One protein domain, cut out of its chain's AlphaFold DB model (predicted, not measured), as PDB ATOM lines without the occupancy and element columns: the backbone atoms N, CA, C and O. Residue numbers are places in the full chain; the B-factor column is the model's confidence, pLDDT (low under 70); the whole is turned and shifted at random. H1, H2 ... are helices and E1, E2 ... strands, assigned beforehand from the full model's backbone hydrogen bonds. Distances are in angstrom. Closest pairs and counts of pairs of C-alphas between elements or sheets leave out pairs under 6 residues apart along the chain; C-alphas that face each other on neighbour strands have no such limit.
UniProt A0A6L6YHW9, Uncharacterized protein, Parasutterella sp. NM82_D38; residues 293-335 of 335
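AT A GLANCE: This is residues 293 to 335 of the 335 residues of an uncharacterized protein of Parasutterella sp. NM82_D38 (UniProt A0A6L6YHW9). A two-stranded antiparallel hairpin, E1 and E2, lies over one helix, H1; the chain turns back between them through residues 311 to 318, and H1 then runs roughly the way E1 does. H1 comes nearest to the hairpin with its residues 319 to 326, while the tip of the hairpin, residues 303 and 304, reaches away from it and the tail, residues 330 to 335, runs on past the helix. You have 43 printed residues before you, with two named strands and one named helix, in the order E1, E2, H1, and the class is mixed, helices and strands. The whole is only just loose, close to compact, with a radius of gyration of the C-alphas of 11.5 A, and the C-alphas span 33 by 22 by 16 A.

HOW THE PARTS SIT: Start at E1, residues 297 to 302, and go over the tight link to E2, residues 305 to 310; these two strands form a hairpin. They are antiparallel neighbours, with 157 degrees between their N-to-C directions. Look at N 298 and O 309, 2.9 A apart, and at N 307 and O 300, 2.8 A apart; both pairs are within hydrogen-bond range. The C-alphas of 299 and 308 face each other at 4.8 A. A short link of 8 residues then takes you to H1, residues 319 to 329. E1 and H1 have 3 pairs of C-alphas within 8 A, the closest being those of Val 298 and Gln 323 at 7.0 A. E2 and H1 have 2 such pairs, the closest being those of Gln 310 and Leu 322 at 7.5 A. In H1 every O i to N i+4 pair is within hydrogen-bond range.

IN THESE COORDINATES: Find C-alpha 297 at (-8.982, -33.977, 44.775); from there E1 runs 15.8 A to C-alpha 302. E2 begins at C-alpha 305, at (-11.210, -49.657, 41.864), and covers 16.6 A to C-alpha 310. H1 begins at C-alpha 319 and ends 15.3 A away at C-alpha 329, at (-7.815, -40.313, 30.419).

THE WHOLE: The C-alphas of Lys 314 and Glu 334 are the two farthest apart, at 34.2 A. From C-alpha 293 to C-alpha 335, the chain's last residue, you cross 30.0 A. The printed part has no cut, and neither of its two links is long. The mean pLDDT of the printed part is 82.6; look for values under 70 at residues 293 to 295 and 314 to 317 of this model.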
ATOM      1  N   PRO A 293     -14.911 -29.660  49.947       46.69
ATOM      2  CA  PRO A 293     -13.688 -30.415  49.767       46.69
ATOM      3  C   PRO A 293     -12.630 -29.358  49.484       46.69
ATOM      4  O   PRO A 293     -12.869 -28.501  48.622       46.69
ATOM      5  N   GLU A 294     -11.537 -29.319  50.250       49.50
ATOM      6  CA  GLU A 294     -10.379 -28.554  49.805       49.50
ATOM      7  C   GLU A 294     -10.175 -28.978  48.351       49.50
ATOM      8  O   GLU A 294     -10.002 -30.170  48.096       49.50
ATOM      9  N   GLY A 295     -10.392 -28.050  47.413       56.50
ATOM     10  CA  GLY A 295     -10.781 -28.327  46.027       56.50
ATOM     11  C   GLY A 295      -9.660 -28.899  45.167       56.50
ATOM     12  O   GLY A 295      -9.439 -28.419  44.069       56.50
ATOM     13  N   ARG A 296      -8.941 -29.896  45.678       70.81
ATOM     14  CA  ARG A 296      -7.661 -30.406  45.182       70.81
ATOM     15  C   ARG A 296      -7.725 -31.853  44.727       70.81
ATOM     16  O   ARG A 296      -6.751 -32.351  44.172       70.81
ATOM     17  N   ARG A 297      -8.826 -32.545  45.025       84.88
ATOM     18  CA  ARG A 297      -8.982 -33.977  44.775       84.88
ATOM     19  C   ARG A 297     -10.120 -34.230  43.807       84.88
ATOM     20  O   ARG A 297     -11.200 -33.658  43.943       84.88
ATOM     21  N   VAL A 298      -9.874 -35.125  42.862       86.75
ATOM     22  CA  VAL A 298     -10.899 -35.731  42.016       86.75
ATOM     23  C   VAL A 298     -10.909 -37.218  42.331       86.75
ATOM     24  O   VAL A 298      -9.874 -37.879  42.258       86.75
ATOM     25  N   PHE A 299     -12.076 -37.717  42.714       87.44
ATOM     26  CA  PHE A 299     -12.288 -39.117  43.046       87.44
ATOM     27  C   PHE A 299     -12.900 -39.819  41.842       87.44
ATOM     28  O   PHE A 299     -13.818 -39.282  41.217       87.44
ATOM     29  N   VAL A 300     -12.384 -40.998  41.513       89.88
ATOM     30  CA  VAL A 300     -12.875 -41.821  40.407       89.88
ATOM     31  C   VAL A 300     -13.024 -43.251  40.899       89.88
ATOM     32  O   VAL A 300     -12.156 -43.754  41.603       89.88
ATOM     33  N   LEU A 301     -14.119 -43.894  40.517       89.69
ATOM     34  CA  LEU A 301     -14.290 -45.336  40.610       89.69
ATOM     35  C   LEU A 301     -14.271 -45.880  39.180       89.69
ATOM     36  O   LEU A 301     -15.154 -45.537  38.394       89.69
ATOM     37  N   ASP A 302     -13.259 -46.677  38.846       90.12
ATOM     38  CA  ASP A 302     -13.151 -47.376  37.562       90.12
ATOM     39  C   ASP A 302     -13.003 -48.896  37.770       90.12
ATOM     40  O   ASP A 302     -13.234 -49.404  38.870       90.12
ATOM     41  N   THR A 303     -12.670 -49.639  36.713       87.69
ATOM     42  CA  THR A 303     -12.533 -51.104  36.751       87.69
ATOM     43  C   THR A 303     -11.418 -51.600  37.670       87.69
ATOM     44  O   THR A 303     -11.505 -52.726  38.153       87.69
ATOM     45  N   ASP A 304     -10.406 -50.771  37.941       90.12
ATOM     46  CA  ASP A 304      -9.293 -51.100  38.838       90.12
ATOM     47  C   ASP A 304      -9.597 -50.713  40.299       90.12
ATOM     48  O   ASP A 304      -8.834 -51.039  41.210       90.12
ATOM     49  N   GLY A 305     -10.720 -50.029  40.540       90.38
ATOM     50  CA  GLY A 305     -11.210 -49.657  41.864       90.38
ATOM     51  C   GLY A 305     -11.250 -48.147  42.108       90.38
ATOM     52  O   GLY A 305     -11.506 -47.347  41.208       90.38
ATOM     53  N   TYR A 306     -11.074 -47.753  43.373       91.69
ATOM     54  CA  TYR A 306     -11.157 -46.356  43.810       91.69
ATOM     55  C   TYR A 306      -9.817 -45.631  43.636       91.69
ATOM     56  O   TYR A 306      -8.802 -46.037  44.206       91.69
ATOM     57  N   HIS A 307      -9.841 -44.489  42.952       91.62
ATOM     58  CA  HIS A 307      -8.684 -43.637  42.685       91.62
ATOM     59  C   HIS A 307      -8.889 -42.224  43.220       91.62
ATOM     60  O   HIS A 307      -9.983 -41.659  43.157       91.62
ATOM     61  N   ILE A 308      -7.796 -41.626  43.696       90.88
ATOM     62  CA  ILE A 308      -7.747 -40.230  44.138       90.88
ATOM     63  C   ILE A 308      -6.671 -39.514  43.328       90.88
ATOM     64  O   ILE A 308      -5.481 -39.787  43.475       90.88
ATOM     65  N   PHE A 309      -7.087 -38.560  42.502       90.19
ATOM     66  CA  PHE A 309      -6.186 -37.707  41.738       90.19
ATOM     67  C   PHE A 309      -6.027 -36.360  42.436       90.19
ATOM     68  O   PHE A 309      -7.021 -35.730  42.794       90.19
ATOM     69  N   GLN A 310      -4.787 -35.902  42.604       88.81
ATOM     70  CA  GLN A 310      -4.456 -34.593  43.172       88.81
ATOM     71  C   GLN A 310      -3.095 -34.106  42.662       88.81
ATOM     72  O   GLN A 310      -2.234 -34.919  42.320       88.81
ATOM     73  N   TYR A 311      -2.882 -32.789  42.642       81.88
ATOM     74  CA  TYR A 311      -1.554 -32.226  42.382       81.88
ATOM     75  C   TYR A 311      -0.598 -32.492  43.549       81.88
ATOM     76  O   TYR A 311      -1.011 -32.578  44.707       81.88
ATOM     77  N   LYS A 312       0.700 -32.615  43.243       77.00
ATOM     78  CA  LYS A 312       1.741 -32.861  44.256       77.00
ATOM     79  C   LYS A 312       2.006 -31.636  45.131       77.00
ATOM     80  O   LYS A 312       2.434 -31.793  46.271       77.00
ATOM     81  N   SER A 313       1.770 -30.431  44.612       74.06
ATOM     82  CA  SER A 313       2.018 -29.179  45.324       74.06
ATOM     83  C   SER A 313       0.776 -28.279  45.336       74.06
ATOM     84  O   SER A 313      -0.058 -28.316  44.433       74.06
ATOM     85  N   LYS A 314       0.685 -27.420  46.359       66.12
ATOM     86  CA  LYS A 314      -0.374 -26.405  46.481       66.12
ATOM     87  C   LYS A 314      -0.229 -25.249  45.480       66.12
ATOM     88  O   LYS A 314      -1.176 -24.491  45.322       66.12
ATOM     89  N   SER A 315       0.925 -25.082  44.829       65.38
ATOM     90  CA  SER A 315       1.142 -23.994  43.864       65.38
ATOM     91  C   SER A 315       0.574 -24.298  42.472       65.38
ATOM     92  O   SER A 315       0.521 -23.405  41.636       65.38
ATOM     93  N   GLU A 316       0.147 -25.538  42.225       65.19
ATOM     94  CA  GLU A 316      -0.412 -26.015  40.948       65.19
ATOM     95  C   GLU A 316      -1.951 -26.129  40.978       65.19
ATOM     96  O   GLU A 316      -2.544 -26.751  40.099       65.19
ATOM     97  N   ASP A 317      -2.598 -25.557  42.001       69.38
ATOM     98  CA  ASP A 317      -4.000 -25.795  42.368       69.38
ATOM     99  C   ASP A 317      -4.996 -25.239  41.329       69.38
ATOM    100  O   ASP A 317      -5.562 -24.154  41.463       69.38
ATOM    101  N   ASN A 318      -5.188 -25.991  40.244       81.69
ATOM    102  CA  ASN A 318      -6.185 -25.734  39.215       81.69
ATOM    103  C   ASN A 318      -7.051 -26.980  39.008       81.69
ATOM    104  O   ASN A 318      -6.773 -27.834  38.159       81.69
ATOM    105  N   ILE A 319      -8.123 -27.075  39.797       79.75
ATOM    106  CA  ILE A 319      -9.059 -28.203  39.769       79.75
ATOM    107  C   ILE A 319      -9.690 -28.422  38.393       79.75
ATOM    108  O   ILE A 319      -9.870 -29.565  37.986       79.75
ATOM    109  N   SER A 320      -9.958 -27.352  37.640       81.25
ATOM    110  CA  SER A 320     -10.515 -27.446  36.289       81.25
ATOM    111  C   SER A 320      -9.533 -28.124  35.335       81.25
ATOM    112  O   SER A 320      -9.923 -29.006  34.575       81.25
ATOM    113  N   ALA A 321      -8.245 -27.771  35.413       85.12
ATOM    114  CA  ALA A 321      -7.199 -28.420  34.625       85.12
ATOM    115  C   ALA A 321      -6.987 -29.886  35.042       85.12
ATOM    116  O   ALA A 321      -6.755 -30.742  34.191       85.12
ATOM    117  N   LEU A 322      -7.100 -30.199  36.340       87.44
ATOM    118  CA  LEU A 322      -7.030 -31.580  36.825       87.44
ATOM    119  C   LEU A 322      -8.206 -32.413  36.300       87.44
ATOM    120  O   LEU A 322      -8.002 -33.496  35.761       87.44
ATOM    121  N   GLN A 323      -9.426 -31.883  36.406       86.50
ATOM    122  CA  GLN A 323     -10.632 -32.507  35.864       86.50
ATOM    123  C   GLN A 323     -10.529 -32.727  34.357       86.50
ATOM    124  O   GLN A 323     -10.957 -33.774  33.884       86.50
ATOM    125  N   GLN A 324      -9.943 -31.785  33.612       86.88
ATOM    126  CA  GLN A 324      -9.714 -31.943  32.178       86.88
ATOM    127  C   GLN A 324      -8.770 -33.116  31.884       86.88
ATOM    128  O   GLN A 324      -9.154 -34.011  31.139       86.88
ATOM    129  N   LYS A 325      -7.591 -33.170  32.517       89.88
ATOM    130  CA  LYS A 325      -6.626 -34.269  32.320       89.88
ATOM    131  C   LYS A 325      -7.216 -35.638  32.654       89.88
ATOM    132  O   LYS A 325      -6.965 -36.623  31.970       89.88
ATOM    133  N   ILE A 326      -8.001 -35.704  33.727       90.50
ATOM    134  CA  ILE A 326      -8.686 -36.938  34.119       90.50
ATOM    135  C   ILE A 326      -9.767 -37.277  33.099       90.50
ATOM    136  O   ILE A 326      -9.865 -38.424  32.693       90.50
ATOM    137  N   SER A 327     -10.544 -36.292  32.644       88.81
ATOM    138  CA  SER A 327     -11.551 -36.503  31.601       88.81
ATOM    139  C   SER A 327     -10.911 -37.090  30.343       88.81
ATOM    140  O   SER A 327     -11.409 -38.093  29.853       88.81
ATOM    141  N   GLU A 328      -9.780 -36.538  29.888       91.62
ATOM    142  CA  GLU A 328      -9.006 -37.033  28.739       91.62
ATOM    143  C   GLU A 328      -8.570 -38.496  28.908       91.62
ATOM    144  O   GLU A 328      -8.670 -39.268  27.960       91.62
ATOM    145  N   LYS A 329      -8.166 -38.911  30.120       92.31
ATOM    146  CA  LYS A 329      -7.815 -40.313  30.419       92.31
ATOM    147  C   LYS A 329      -8.979 -41.283  30.167       92.31
ATOM    148  O   LYS A 329      -8.729 -42.418  29.779       92.31
ATOM    149  N   TYR A 330     -10.215 -40.858  30.425       92.00
ATOM    150  CA  TYR A 330     -11.407 -41.707  30.325       92.00
ATOM    151  C   TYR A 330     -12.254 -41.407  29.081       92.00
ATOM    152  O   TYR A 330     -13.367 -41.915  28.984       92.00
ATOM    153  N   LEU A 331     -11.800 -40.569  28.141       92.38
ATOM    154  CA  LEU A 331     -12.506 -40.366  26.873       92.38
ATOM    155  C   LEU A 331     -12.426 -41.633  26.020       92.38
ATOM    156  O   LEU A 331     -11.387 -42.291  25.961       92.38
ATOM    157  N   LYS A 332     -13.519 -41.960  25.328       91.06
ATOM    158  CA  LYS A 332     -13.464 -43.006  24.305       91.06
ATOM    159  C   LYS A 332     -12.601 -42.528  23.139       91.06
ATOM    160  O   LYS A 332     -12.571 -41.339  22.836       91.06
ATOM    161  N   HIS A 333     -11.942 -43.463  22.463       88.94
ATOM    162  CA  HIS A 333     -10.991 -43.167  21.390       88.94
ATOM    163  C   HIS A 333     -11.611 -42.373  20.221       88.94
ATOM    164  O   HIS A 333     -10.905 -41.684  19.490       88.94
ATOM    165  N   GLU A 334     -12.920 -42.480  19.993       89.06
ATOM    166  CA  GLU A 334     -13.620 -41.738  18.942       89.06
ATOM    167  C   GLU A 334     -13.876 -40.246  19.244       89.06
ATOM    168  O   GLU A 334     -14.417 -39.561  18.371       89.06
ATOM    169  N   TYR A 335     -13.522 -39.749  20.438       84.00
ATOM    170  CA  TYR A 335     -13.773 -38.369  20.885       84.00
ATOM    171  C   TYR A 335     -12.521 -37.515  21.069       84.00
ATOM    172  O   TYR A 335     -11.481 -38.042  21.517       84.00
TER     173      TYR A 335